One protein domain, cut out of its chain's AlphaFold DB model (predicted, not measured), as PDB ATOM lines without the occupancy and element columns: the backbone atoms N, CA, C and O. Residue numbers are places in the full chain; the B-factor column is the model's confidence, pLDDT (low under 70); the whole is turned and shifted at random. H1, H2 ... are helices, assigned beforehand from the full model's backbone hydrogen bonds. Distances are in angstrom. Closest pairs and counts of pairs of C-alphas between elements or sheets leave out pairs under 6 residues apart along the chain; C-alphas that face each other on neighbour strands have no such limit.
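AT A GLANCE: This is residues 5 to 109 of the 137 residues of an uncharacterized protein of Thermococcus barophilus (strain DSM 11836 / MP) (UniProt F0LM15). H1, H2 and H3 form an up-and-down bundle, each running against the one before, with H3 alongside H1. H4 packs on H1, and H5 folds back from H4. The printed part has 105 residues with five named helices, H1 to H5 in order along the chain, which hold 81 of them, and no named strand; its class is all helix, and the whole is compact, with a radius of gyration of the C-alphas of 13.8 A and spans of 43 by 26 by 25 A.

IN THESE COORDINATES: Find C-alpha 5 at (49.913, 23.704, 73.552), where H1, residues 5 to 21, begins its 24.1 A. Then come H2, 28 to 43, 23.1 A; H3, 47 to 70, 34.7 A; H4, 81 to 93, 18.2 A; and H5, 97 to 107, 15.7 A, ending at (24.205, 26.390, 89.513).

HOW THE PARTS SIT: At the hub H1, look for its closest C-alphas to H3, Tyr 16 and Gly 57, 4.1 A apart; the helices touch. Residues 10 to 17 touch residues 88 to 92 of H4, a steep tilt of 41 degrees, closest C-alphas Gln 13 and Met 92, 6.7 A. Every O i to N i+4 pair is within hydrogen-bond range in H1 to H4, 6 of 7 in H5.

THE WHOLE: The printed part has no cut and no long link; pLDDT is under 70 at residues 23 to 26, 76 to 79 and 91 to 109.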
ATOM      1  N   GLU A   5      51.237  23.079  73.648       84.69
ATOM      2  CA  GLU A   5      49.913  23.704  73.552       84.69
ATOM      3  C   GLU A   5      49.017  23.415  74.762       84.69
ATOM      4  O   GLU A   5      48.316  24.310  75.226       84.69
ATOM      5  N   GLU A   6      49.069  22.206  75.328       84.75
ATOM      6  CA  GLU A   6      48.261  21.840  76.496       84.75
ATOM      7  C   GLU A   6      48.677  22.642  77.730       84.75
ATOM      8  O   GLU A   6      47.822  23.102  78.481       84.75
ATOM      9  N   ILE A   7      49.981  22.861  77.933       87.94
ATOM     10  CA  ILE A   7      50.476  23.656  79.066       87.94
ATOM     11  C   ILE A   7      50.122  25.134  78.899       87.94
ATOM     12  O   ILE A   7      49.698  25.769  79.865       87.94
ATOM     13  N   LEU A   8      50.239  25.675  77.684       85.56
ATOM     14  CA  LEU A   8      49.828  27.051  77.390       85.56
ATOM     15  C   LEU A   8      48.324  27.245  77.610       85.56
ATOM     16  O   LEU A   8      47.921  28.208  78.266       85.56
ATOM     17  N   LYS A   9      47.500  26.300  77.136       86.69
ATOM     18  CA  LYS A   9      46.046  26.310  77.333       86.69
ATOM     19  C   LYS A   9      45.683  26.256  78.814       86.69
ATOM     20  O   LYS A   9      44.910  27.092  79.271       86.69
ATOM     21  N   LYS A  10      46.290  25.345  79.583       86.31
ATOM     22  CA  LYS A  10      46.067  25.243  81.036       86.31
ATOM     23  C   LYS A  10      46.455  26.521  81.771       86.31
ATOM     24  O   LYS A  10      45.725  26.969  82.648       86.31
ATOM     25  N   ALA A  11      47.583  27.125  81.406       88.19
ATOM     26  CA  ALA A  11      48.034  28.373  82.006       88.19
ATOM     27  C   ALA A  11      47.057  29.520  81.734       88.19
ATOM     28  O   ALA A  11      46.690  30.235  82.664       88.19
ATOM     29  N   TYR A  12      46.600  29.651  80.485       89.81
ATOM     30  CA  TYR A  12      45.573  30.618  80.106       89.81
ATOM     31  C   TYR A  12      44.271  30.386  80.877       89.81
ATOM     32  O   TYR A  12      43.753  31.314  81.491       89.81
ATOM     33  N   GLN A  13      43.780  29.145  80.920       86.38
ATOM     34  CA  GLN A  13      42.538  28.799  81.610       86.38
ATOM     35  C   GLN A  13      42.603  29.088  83.115       86.38
ATOM     36  O   GLN A  13      41.673  29.673  83.668       86.38
ATOM     37  N   LEU A  14      43.716  28.741  83.769       88.19
ATOM     38  CA  LEU A  14      43.932  29.042  85.183       88.19
ATOM     39  C   LEU A  14      43.987  30.555  85.432       88.19
ATOM     40  O   LEU A  14      43.405  31.043  86.399       88.19
ATOM     41  N   GLY A  15      44.668  31.299  84.556       87.69
ATOM     42  CA  GLY A  15      44.698  32.759  84.597       87.69
ATOM     43  C   GLY A  15      43.297  33.349  84.486       87.69
ATOM     44  O   GLY A  15      42.897  34.129  85.345       87.69
ATOM     45  N   TYR A  16      42.533  32.915  83.484       87.19
ATOM     46  CA  TYR A  16      41.155  33.341  83.245       87.19
ATOM     47  C   TYR A  16      40.262  33.102  84.451       87.19
ATOM     48  O   TYR A  16      39.593  34.026  84.906       87.19
ATOM     49  N   PHE A  17      40.304  31.899  85.021       85.75
ATOM     50  CA  PHE A  17      39.551  31.576  86.225       85.75
ATOM     51  C   PHE A  17      39.902  32.517  87.387       85.75
ATOM     52  O   PHE A  17      39.019  33.083  88.027       85.75
ATOM     53  N   VAL A  18      41.195  32.733  87.633       87.69
ATOM     54  CA  VAL A  18      41.669  33.635  88.692       87.69
ATOM     55  C   VAL A  18      41.214  35.076  88.454       87.69
ATOM     56  O   VAL A  18      40.767  35.729  89.393       87.69
ATOM     57  N   GLY A  19      41.306  35.582  87.223       88.12
ATOM     58  CA  GLY A  19      40.858  36.935  86.879       88.12
ATOM     59  C   GLY A  19      39.345  37.104  87.016       88.12
ATOM     60  O   GLY A  19      38.868  38.086  87.583       88.12
ATOM     61  N   PHE A  20      38.591  36.104  86.560       84.50
ATOM     62  CA  PHE A  20      37.134  36.111  86.587       84.50
ATOM     63  C   PHE A  20      36.568  36.038  88.010       84.50
ATOM     64  O   PHE A  20      35.650  36.783  88.346       84.50
ATOM     65  N   TYR A  21      37.145  35.194  88.870       82.44
ATOM     66  CA  TYR A  21      36.687  35.025  90.254       82.44
ATOM     67  C   TYR A  21      37.438  35.901  91.272       82.44
ATOM     68  O   TYR A  21      37.047  35.950  92.436       82.44
ATOM     69  N   GLY A  22      38.474  36.637  90.849       73.88
ATOM     70  CA  GLY A  22      39.168  37.701  91.588       73.88
ATOM     71  C   GLY A  22      39.947  37.267  92.841       73.88
ATOM     72  O   GLY A  22      41.151  37.482  92.929       73.88
ATOM     73  N   HIS A  23      39.273  36.675  93.830       64.62
ATOM     74  CA  HIS A  23      39.803  36.367  95.168       64.62
ATOM     75  C   HIS A  23      40.287  34.921  95.335       64.62
ATOM     76  O   HIS A  23      40.817  34.557  96.384       64.62
ATOM     77  N   THR A  24      40.153  34.087  94.306       64.06
ATOM     78  CA  THR A  24      40.488  32.657  94.379       64.06
ATOM     79  C   THR A  24      41.993  32.386  94.381       64.06
ATOM     80  O   THR A  24      42.427  31.317  94.792       64.06
ATOM     81  N   GLU A  25      42.829  33.364  94.028       60.94
ATOM     82  CA  GLU A  25      44.293  33.221  93.970       60.94
ATOM     83  C   GLU A  25      44.931  32.771  95.308       60.94
ATOM     84  O   GLU A  25      45.991  32.145  95.316       60.94
ATOM     85  N   TRP A  26      44.254  33.033  96.433       60.72
ATOM     86  CA  TRP A  26      44.677  32.688  97.798       60.72
ATOM     87  C   TRP A  26      44.374  31.232  98.174       60.72
ATOM     88  O   TRP A  26      44.821  30.736  99.211       60.72
ATOM     89  N   VAL A  27      43.623  30.521  97.332       76.81
ATOM     90  CA  VAL A  27      43.265  29.131  97.570       76.81
ATOM     91  C   VAL A  27      44.490  28.248  97.355       76.81
ATOM     92  O   VAL A  27      45.112  28.223  96.289       76.81
ATOM     93  N   ARG A  28      44.844  27.484  98.394       78.19
ATOM     94  CA  ARG A  28      46.104  26.729  98.470       78.19
ATOM     95  C   ARG A  28      46.322  25.787  97.286       78.19
ATOM     96  O   ARG A  28      47.461  25.578  96.878       78.19
ATOM     97  N   TRP A  29      45.259  25.203  96.738       77.88
ATOM     98  CA  TRP A  29      45.372  24.286  95.607       77.88
ATOM     99  C   TRP A  29      45.601  25.011  94.267       77.88
ATOM    100  O   TRP A  29      46.336  24.482  93.442       77.88
ATOM    101  N   ILE A  30      45.105  26.243  94.078       83.75
ATOM    102  CA  ILE A  30      45.385  27.058  92.877       83.75
ATOM    103  C   ILE A  30      46.870  27.406  92.805       83.75
ATOM    104  O   ILE A  30      47.486  27.320  91.743       83.75
ATOM    105  N   SER A  31      47.470  27.735  93.951       84.81
ATOM    106  CA  SER A  31      48.919  27.944  94.042       84.81
ATOM    107  C   SER A  31      49.707  26.685  93.655       84.81
ATOM    108  O   SER A  31      50.679  26.789  92.908       84.81
ATOM    109  N   LYS A  32      49.260  25.496  94.094       86.56
ATOM    110  CA  LYS A  32      49.870  24.212  93.699       86.56
ATOM    111  C   LYS A  32      49.732  23.949  92.198       86.56
ATOM    112  O   LYS A  32      50.706  23.551  91.567       86.56
ATOM    113  N   GLU A  33      48.561  24.200  91.620       88.31
ATOM    114  CA  GLU A  33      48.316  24.012  90.184       88.31
ATOM    115  C   GLU A  33      49.203  24.948  89.347       88.31
ATOM    116  O   GLU A  33      49.878  24.528  88.406       88.31
ATOM    117  N   LYS A  34      49.294  26.221  89.749       90.31
ATOM    118  CA  LYS A  34      50.180  27.213  89.125       90.31
ATOM    119  C   LYS A  34      51.646  26.784  89.184       90.31
ATOM    120  O   LYS A  34      52.363  26.901  88.189       90.31
ATOM    121  N   GLU A  35      52.094  26.271  90.328       92.31
ATOM    122  CA  GLU A  35      53.452  25.757  90.501       92.31
ATOM    123  C   GLU A  35      53.730  24.551  89.591       92.31
ATOM    124  O   GLU A  35      54.769  24.517  88.930       92.31
ATOM    125  N   GLN A  36      52.791  23.606  89.478       92.12
ATOM    126  CA  GLN A  36      52.916  22.456  88.577       92.12
ATOM    127  C   GLN A  36      53.027  22.880  87.108       92.12
ATOM    128  O   GLN A  36      53.916  22.404  86.391       92.12
ATOM    129  N   ILE A  37      52.176  23.812  86.666       91.25
ATOM    130  CA  ILE A  37      52.210  24.368  85.307       91.25
ATOM    131  C   ILE A  37      53.568  25.029  85.038       91.25
ATOM    132  O   ILE A  37      54.196  24.767  84.013       91.25
ATOM    133  N   TYR A  38      54.064  25.845  85.969       94.19
ATOM    134  CA  TYR A  38      55.336  26.555  85.813       94.19
ATOM    135  C   TYR A  38      56.557  25.639  85.891       94.19
ATOM    136  O   TYR A  38      57.517  25.847  85.150       94.19
ATOM    137  N   SER A  39      56.531  24.617  86.744       94.44
ATOM    138  CA  SER A  39      57.586  23.603  86.817       94.44
ATOM    139  C   SER A  39      57.681  22.818  85.506       94.44
ATOM    140  O   SER A  39      58.760  22.694  84.924       94.44
ATOM    141  N   THR A  40      56.532  22.405  84.962       92.00
ATOM    142  CA  THR A  40      56.456  21.738  83.651       92.00
ATOM    143  C   THR A  40      56.907  22.663  82.520       92.00
ATOM    144  O   THR A  40      57.596  22.250  81.593       92.00
ATOM    145  N   ALA A  41      56.577  23.950  82.598       92.19
ATOM    146  CA  ALA A  41      57.031  24.929  81.619       92.19
ATOM    147  C   ALA A  41      58.554  25.136  81.649       92.19
ATOM    148  O   ALA A  41      59.166  25.306  80.593       92.19
ATOM    149  N   LYS A  42      59.173  25.100  82.839       93.81
ATOM    150  CA  LYS A  42      60.633  25.178  82.993       93.81
ATOM    151  C   LYS A  42      61.328  23.968  82.376       93.81
ATOM    152  O   LYS A  42      62.299  24.161  81.653       93.81
ATOM    153  N   SER A  43      60.824  22.752  82.606       92.94
ATOM    154  CA  SER A  43      61.421  21.539  82.025       92.94
ATOM    155  C   SER A  43      61.309  21.489  80.497       92.94
ATOM    156  O   SER A  43      62.157  20.892  79.841       92.94
ATOM    157  N   LEU A  44      60.304  22.160  79.931       90.31
ATOM    158  CA  LEU A  44      60.085  22.281  78.488       90.31
ATOM    159  C   LEU A  44      60.723  23.535  77.857       90.31
ATOM    160  O   LEU A  44      60.618  23.715  76.646       90.31
ATOM    161  N   GLY A  45      61.350  24.420  78.642       93.06
ATOM    162  CA  GLY A  45      61.962  25.661  78.144       93.06
ATOM    163  C   GLY A  45      60.971  26.739  77.673       93.06
ATOM    164  O   GLY A  45      61.371  27.681  76.997       93.06
ATOM    165  N   ILE A  46      59.688  26.632  78.034       92.81
ATOM    166  CA  ILE A  46      58.595  27.523  77.583       92.81
ATOM    167  C   ILE A  46      58.048  28.419  78.706       92.81
ATOM    168  O   ILE A  46      56.931  28.927  78.620       92.81
ATOM    169  N   TYR A  47      58.811  28.604  79.786       93.69
ATOM    170  CA  TYR A  47      58.367  29.319  80.987       93.69
ATOM    171  C   TYR A  47      57.769  30.705  80.694       93.69
ATOM    172  O   TYR A  47      56.675  31.012  81.164       93.69
ATOM    173  N   GLU A  48      58.444  31.522  79.883       93.94
ATOM    174  CA  GLU A  48      57.975  32.878  79.569       93.94
ATOM    175  C   GLU A  48      56.686  32.886  78.740       93.94
ATOM    176  O   GLU A  48      55.816  33.729  78.953       93.94
ATOM    177  N   GLU A  49      56.512  31.931  77.826       91.94
ATOM    178  CA  GLU A  49      55.280  31.807  77.041       91.94
ATOM    179  C   GLU A  49      54.097  31.417  77.933       91.94
ATOM    180  O   GLU A  49      53.016  31.992  77.838       91.94
ATOM    181  N   VAL A  50      54.328  30.493  78.866       92.56
ATOM    182  CA  VAL A  50      53.341  30.045  79.855       92.56
ATOM    183  C   VAL A  50      52.978  31.162  80.828       92.56
ATOM    184  O   VAL A  50      51.804  31.354  81.151       92.56
ATOM    185  N   ARG A  51      53.965  31.952  81.258       93.75
ATOM    186  CA  ARG A  51      53.742  33.138  82.088       93.75
ATOM    187  C   ARG A  51      52.887  34.177  81.362       93.75
ATOM    188  O   ARG A  51      51.956  34.711  81.965       93.75
ATOM    189  N   LYS A  52      53.171  34.437  80.081       92.81
ATOM    190  CA  LYS A  52      52.368  35.336  79.234       92.81
ATOM    191  C   LYS A  52      50.948  34.812  79.042       92.81
ATOM    192  O   LYS A  52      50.012  35.585  79.208       92.81
ATOM    193  N   ALA A  53      50.782  33.519  78.763       91.62
ATOM    194  CA  ALA A  53      49.469  32.893  78.612       91.62
ATOM    195  C   ALA A  53      48.620  33.043  79.884       91.62
ATOM    196  O   ALA A  53      47.462  33.443  79.807       91.62
ATOM    197  N   TYR A  54      49.212  32.807  81.058       91.69
ATOM    198  CA  TYR A  54      48.546  33.023  82.344       91.69
ATOM    199  C   TYR A  54      48.146  34.487  82.570       91.69
ATOM    200  O   TYR A  54      47.024  34.762  82.990       91.69
ATOM    201  N   ALA A  55      49.051  35.430  82.289       92.06
ATOM    202  CA  ALA A  55      48.771  36.855  82.444       92.06
ATOM    203  C   ALA A  55      47.641  37.322  81.511       92.06
ATOM    204  O   ALA A  55      46.748  38.034  81.960       92.06
ATOM    205  N   LEU A  56      47.655  36.870  80.253       91.38
ATOM    206  CA  LEU A  56      46.605  37.155  79.277       91.38
ATOM    207  C   LEU A  56      45.256  36.598  79.737       91.38
ATOM    208  O   LEU A  56      44.276  37.331  79.768       91.38
ATOM    209  N   GLY A  57      45.226  35.334  80.172       87.38
ATOM    210  CA  GLY A  57      44.015  34.735  80.723       87.38
ATOM    211  C   GLY A  57      43.460  35.564  81.878       87.38
ATOM    212  O   GLY A  57      42.278  35.882  81.889       87.38
ATOM    213  N   LYS A  58      44.313  35.983  82.821       91.44
ATOM    214  CA  LYS A  58      43.901  36.794  83.977       91.44
ATOM    215  C   LYS A  58      43.284  38.134  83.578       91.44
ATOM    216  O   LYS A  58      42.280  38.532  84.169       91.44
ATOM    217  N   ASP A  59      43.857  38.805  82.588       92.12
ATOM    218  CA  ASP A  59      43.315  40.057  82.054       92.12
ATOM    219  C   ASP A  59      41.949  39.833  81.383       92.12
ATOM    220  O   ASP A  59      40.975  40.508  81.717       92.12
ATOM    221  N   ASP A  60      41.836  38.813  80.528       88.62
ATOM    222  CA  ASP A  60      40.585  38.459  79.846       88.62
ATOM    223  C   ASP A  60      39.471  38.080  80.832       88.62
ATOM    224  O   ASP A  60      38.329  38.523  80.694       88.62
ATOM    225  N   GLY A  61      39.800  37.300  81.864       86.75
ATOM    226  CA  GLY A  61      38.860  36.933  82.922       86.75
ATOM    227  C   GLY A  61      38.371  38.152  83.704       86.75
ATOM    228  O   GLY A  61      37.175  38.274  83.974       86.75
ATOM    229  N   THR A  62      39.274  39.090  84.006       89.19
ATOM    230  CA  THR A  62      38.941  40.346  84.702       89.19
ATOM    231  C   THR A  62      38.021  41.213  83.848       89.19
ATOM    232  O   THR A  62      36.957  41.618  84.312       89.19
ATOM    233  N   LYS A  63      38.363  41.414  82.570       88.56
ATOM    234  CA  LYS A  63      37.514  42.134  81.608       88.56
ATOM    235  C   LYS A  63      36.142  41.495  81.487       88.56
ATOM    236  O   LYS A  63      35.131  42.192  81.508       88.56
ATOM    237  N   LYS A  64      36.080  40.161  81.405       86.25
ATOM    238  CA  LYS A  64      34.794  39.477  81.291       86.25
ATOM    239  C   LYS A  64      33.930  39.689  82.526       86.25
ATOM    240  O   LYS A  64      32.730  39.928  82.403       86.25
ATOM    241  N   ARG A  65      34.537  39.612  83.709       85.38
ATOM    242  CA  ARG A  65      33.866  39.913  84.972       85.38
ATOM    243  C   ARG A  65      33.321  41.343  84.963       85.38
ATOM    244  O   ARG A  65      32.152  41.542  85.276       85.38
ATOM    245  N   GLU A  66      34.122  42.319  84.550       88.25
ATOM    246  CA  GLU A  66      33.700  43.721  84.435       88.25
ATOM    247  C   GLU A  66      32.532  43.906  83.457       88.25
ATOM    248  O   GLU A  66      31.554  44.563  83.805       88.25
ATOM    249  N   GLU A  67      32.572  43.277  82.277       86.75
ATOM    250  CA  GLU A  67      31.464  43.312  81.309       86.75
ATOM    251  C   GLU A  67      30.149  42.793  81.903       86.75
ATOM    252  O   GLU A  67      29.078  43.344  81.643       86.75
ATOM    253  N   LEU A  68      30.208  41.693  82.658       81.94
ATOM    254  CA  LEU A  68      29.032  41.093  83.285       81.94
ATOM    255  C   LEU A  68      28.479  42.002  84.387       81.94
ATOM    256  O   LEU A  68      27.272  42.243  84.423       81.94
ATOM    257  N   LEU A  69      29.354  42.579  85.213       81.00
ATOM    258  CA  LEU A  69      28.963  43.548  86.239       81.00
ATOM    259  C   LEU A  69      28.331  44.804  85.621       81.00
ATOM    260  O   LEU A  69      27.301  45.271  86.103       81.00
ATOM    261  N   GLN A  70      28.882  45.315  84.515       83.44
ATOM    262  CA  GLN A  70      28.303  46.441  83.766       83.44
ATOM    263  C   GLN A  70      26.913  46.123  83.200       83.44
ATOM    264  O   GLN A  70      26.062  47.004  83.110       83.44
ATOM    265  N   LYS A  71      26.661  44.858  82.846       84.62
ATOM    266  CA  LYS A  71      25.346  44.366  82.408       84.62
ATOM    267  C   LYS A  71      24.385  44.089  83.571       84.62
ATOM    268  O   LYS A  71      23.273  43.627  83.328       84.62
ATOM    269  N   GLY A  72      24.796  44.353  84.813       80.00
ATOM    270  CA  GLY A  72      24.001  44.085  86.011       80.00
ATOM    271  C   GLY A  72      23.850  42.596  86.325       80.00
ATOM    272  O   GLY A  72      22.936  42.220  87.056       80.00
ATOM    273  N   LEU A  73      24.707  41.739  85.764       78.12
ATOM    274  CA  LEU A  73      24.715  40.314  86.068       78.12
ATOM    275  C   LEU A  73      25.501  40.088  87.359       78.12
ATOM    276  O   LEU A  73      26.642  40.534  87.490       78.12
ATOM    277  N   SER A  74      24.876  39.397  88.314       70.62
ATOM    278  CA  SER A  74      25.554  38.979  89.539       70.62
ATOM    279  C   SER A  74      26.552  37.871  89.218       70.62
ATOM    280  O   SER A  74      26.242  36.940  88.474       70.62
ATOM    281  N   ILE A  75      27.750  37.984  89.783       70.25
ATOM    282  CA  ILE A  75      28.787  36.958  89.721       70.25
ATOM    283  C   ILE A  75      29.019  36.558  91.164       70.25
ATOM    284  O   ILE A  75      29.719  37.254  91.903       70.25
ATOM    285  N   GLU A  76      28.370  35.480  91.575       68.19
ATOM    286  CA  GLU A  76      28.578  34.934  92.905       68.19
ATOM    287  C   GLU A  76      29.942  34.238  92.922       68.19
ATOM    288  O   GLU A  76      30.221  33.399  92.055       68.19
ATOM    289  N   PRO A  77      30.848  34.638  93.829       65.75
ATOM    290  CA  PRO A  77      32.070  33.894  94.014       65.75
ATOM    291  C   PRO A  77      31.705  32.528  94.615       65.75
ATOM    292  O   PRO A  77      30.875  32.480  95.520       65.75
ATOM    293  N   PRO A  78      32.328  31.439  94.149       68.75
ATOM    294  CA  PRO A  78      32.175  30.132  94.782       68.75
ATOM    295  C   PRO A  78      32.536  30.197  96.274       68.75
ATOM    296  O   PRO A  78      33.501  30.873  96.658       68.75
ATOM    297  N   GLU A  79      31.749  29.515  97.104       66.44
ATOM    298  CA  GLU A  79      31.774  29.682  98.565       66.44
ATOM    299  C   GLU A  79      32.858  28.826  99.235       66.44
ATOM    300  O   GLU A  79      33.437  29.222 100.252       66.44
ATOM    301  N   ASP A  80      33.182  27.671  98.648       77.19
ATOM    302  CA  ASP A  80      34.111  26.701  99.222       77.19
ATOM    303  C   ASP A  80      35.163  26.181  98.229       77.19
ATOM    304  O   ASP A  80      35.070  26.315  97.009       77.19
ATOM    305  N   GLN A  81      36.232  25.583  98.762       73.69
ATOM    306  CA  GLN A  81      37.364  25.133  97.949       73.69
ATOM    307  C   GLN A  81      37.029  23.977  96.999       73.69
ATOM    308  O   GLN A  81      37.726  23.841  95.986       73.69
ATOM    309  N   GLU A  82      36.037  23.143  97.323       75.88
ATOM    310  CA  GLU A  82      35.628  21.999  96.503       75.88
ATOM    311  C   GLU A  82      34.828  22.472  95.292       75.88
ATOM    312  O   GLU A  82      35.107  22.031  94.177       75.88
ATOM    313  N   GLU A  83      33.934  23.442  95.483       74.00
ATOM    314  CA  GLU A  83      33.203  24.099  94.402       74.00
ATOM    315  C   GLU A  83      34.160  24.804  93.428       74.00
ATOM    316  O   GLU A  83      34.103  24.573  92.217       74.00
ATOM    317  N   ILE A  84      35.126  25.579  93.944       71.81
ATOM    318  CA  ILE A  84      36.169  26.229  93.121       71.81
ATOM    319  C   ILE A  84      36.918  25.178  92.292       71.81
ATOM    320  O   ILE A  84      37.202  25.390  91.109       71.81
ATOM    321  N   LYS A  85      37.258  24.039  92.910       73.62
ATOM    322  CA  LYS A  85      38.007  22.962  92.254       73.62
ATOM    323  C   LYS A  85      37.174  22.286  91.178       73.62
ATOM    324  O   LYS A  85      37.688  22.056  90.088       73.62
ATOM    325  N   PHE A  86      35.901  22.019  91.456       78.50
ATOM    326  CA  PHE A  86      34.966  21.455  90.493       78.50
ATOM    327  C   PHE A  86      34.815  22.365  89.272       78.50
ATOM    328  O   PHE A  86      35.041  21.909  88.154       78.50
ATOM    329  N   ILE A  87      34.532  23.657  89.479       71.75
ATOM    330  CA  ILE A  87      34.360  24.629  88.388       71.75
ATOM    331  C   ILE A  87      35.630  24.719  87.539       71.75
ATOM    332  O   ILE A  87      35.542  24.731  86.313       71.75
ATOM    333  N   LEU A  88      36.817  24.766  88.157       73.50
ATOM    334  CA  LEU A  88      38.059  24.819  87.388       73.50
ATOM    335  C   LEU A  88      38.320  23.510  86.630       73.50
ATOM    336  O   LEU A  88      38.679  23.560  85.457       73.50
ATOM    337  N   GLU A  89      38.173  22.349  87.270       78.75
ATOM    338  CA  GLU A  89      38.376  21.056  86.602       78.75
ATOM    339  C   GLU A  89      37.458  20.908  85.391       78.75
ATOM    340  O   GLU A  89      37.889  20.437  84.340       78.75
ATOM    341  N   ASP A  90      36.207  21.328  85.538       73.31
ATOM    342  CA  ASP A  90      35.202  21.359  84.485       73.31
ATOM    343  C   ASP A  90      35.630  22.325  83.360       73.31
ATOM    344  O   ASP A  90      35.721  21.938  82.194       73.31
ATOM    345  N   PHE A  91      36.070  23.535  83.721       69.38
ATOM    346  CA  PHE A  91      36.612  24.536  82.795       69.38
ATOM    347  C   PHE A  91      37.868  24.065  82.037       69.38
ATOM    348  O   PHE A  91      38.097  24.451  80.890       69.38
ATOM    349  N   MET A  92      38.691  23.217  82.657       69.75
ATOM    350  CA  MET A  92      39.894  22.638  82.051       69.75
ATOM    351  C   MET A  92      39.600  21.400  81.187       69.75
ATOM    352  O   MET A  92      40.452  21.025  80.376       69.75
ATOM    353  N   LYS A  93      38.426  20.764  81.338       68.00
ATOM    354  CA  LYS A  93      38.022  19.559  80.593       68.00
ATOM    355  C   LYS A  93      37.404  19.860  79.223       68.00
ATOM    356  O   LYS A  93      37.646  19.078  78.304       68.00
ATOM    357  N   GLU A  94      36.658  20.954  79.036       50.41
ATOM    358  CA  GLU A  94      36.009  21.246  77.741       50.41
ATOM    359  C   GLU A  94      36.672  22.353  76.897       50.41
ATOM    360  O   GLU A  94      37.294  23.300  77.373       50.41
ATOM    361  N   GLU A  95      36.471  22.242  75.579       47.88
ATOM    362  CA  GLU A  95      36.777  23.250  74.555       47.88
ATOM    363  C   GLU A  95      35.658  24.281  74.316       47.88
ATOM    364  O   GLU A  95      35.808  25.135  73.445       47.88
ATOM    365  N   LYS A  96      34.524  24.228  75.031       41.91
ATOM    366  CA  LYS A  96      33.347  25.057  74.710       41.91
ATOM    367  C   LYS A  96      32.908  25.941  75.876       41.91
ATOM    368  O   LYS A  96      32.055  25.592  76.686       41.91
ATOM    369  N   THR A  97      33.441  27.156  75.850       49.53
ATOM    370  CA  THR A  97      33.271  28.286  76.778       49.53
ATOM    371  C   THR A  97      31.817  28.663  77.106       49.53
ATOM    372  O   THR A  97      31.565  29.300  78.122       49.53
ATOM    373  N   GLU A  98      30.841  28.267  76.283       41.72
ATOM    374  CA  GLU A  98      29.446  28.714  76.403       41.72
ATOM    375  C   GLU A  98      28.542  27.752  77.190       41.72
ATOM    376  O   GLU A  98      27.628  28.188  77.890       41.72
ATOM    377  N   LYS A  99      28.816  26.441  77.165       44.78
ATOM    378  CA  LYS A  99      28.022  25.464  77.932       44.78
ATOM    379  C   LYS A  99      28.355  25.488  79.419       44.78
ATOM    380  O   LYS A  99      27.438  25.399  80.228       44.78
ATOM    381  N   HIS A 100      29.622  25.697  79.770       49.78
ATOM    382  CA  HIS A 100      30.037  25.902  81.162       49.78
ATOM    383  C   HIS A 100      29.500  27.209  81.731       49.78
ATOM    384  O   HIS A 100      29.054  27.230  82.870       49.78
ATOM    385  N   TYR A 101      29.457  28.279  80.929       49.34
ATOM    386  CA  TYR A 101      28.820  29.535  81.324       49.34
ATOM    387  C   TYR A 101      27.333  29.331  81.655       49.34
ATOM    388  O   TYR A 101      26.859  29.769  82.699       49.34
ATOM    389  N   LEU A 102      26.605  28.589  80.816       48.94
ATOM    390  CA  LEU A 102      25.203  28.245  81.071       48.94
ATOM    391  C   LEU A 102      25.020  27.247  82.224       48.94
ATOM    392  O   LEU A 102      23.988  27.287  82.888       48.94
ATOM    393  N   HIS A 103      25.986  26.357  82.466       50.50
ATOM    394  CA  HIS A 103      25.986  25.442  83.611       50.50
ATOM    395  C   HIS A 103      26.217  26.205  84.922       50.50
ATOM    396  O   HIS A 103      25.468  26.017  85.873       50.50
ATOM    397  N   PHE A 104      27.168  27.138  84.937       48.81
ATOM    398  CA  PHE A 104      27.435  28.055  86.044       48.81
ATOM    399  C   PHE A 104      26.215  28.940  86.362       48.81
ATOM    400  O   PHE A 104      25.761  28.968  87.501       48.81
ATOM    401  N   LEU A 105      25.584  29.542  85.345       51.03
ATOM    402  CA  LEU A 105      24.311  30.269  85.500       51.03
ATOM    403  C   LEU A 105      23.131  29.377  85.936       51.03
ATOM    404  O   LEU A 105      22.097  29.876  86.376       51.03
ATOM    405  N   LYS A 106      23.236  28.055  85.774       48.34
ATOM    406  CA  LYS A 106      22.249  27.085  86.274       48.34
ATOM    407  C   LYS A 106      22.511  26.683  87.724       48.34
ATOM    408  O   LYS A 106      21.555  26.362  88.427       48.34
ATOM    409  N   LEU A 107      23.779  26.658  88.137       48.38
ATOM    410  CA  LEU A 107      24.205  26.390  89.513       48.38
ATOM    411  C   LEU A 107      23.872  27.556  90.442       48.38
ATOM    412  O   LEU A 107      23.500  27.299  91.587       48.38
ATOM    413  N   SER A 108      23.854  28.793  89.929       40.94
ATOM    414  CA  SER A 108      23.087  29.879  90.542       40.94
ATOM    415  C   SER A 108      21.605  29.515  90.459       40.94
ATOM    416  O   SER A 108      20.888  29.904  89.532       40.94
ATOM    417  N   LYS A 109      21.143  28.668  91.385       40.47
ATOM    418  CA  LYS A 109      19.729  28.364  91.535       40.47
ATOM    419  C   LYS A 109      19.014  29.700  91.643       40.47
ATOM    420  O   LYS A 109      19.161  30.433  92.614       40.47
TER     421      LYS A 109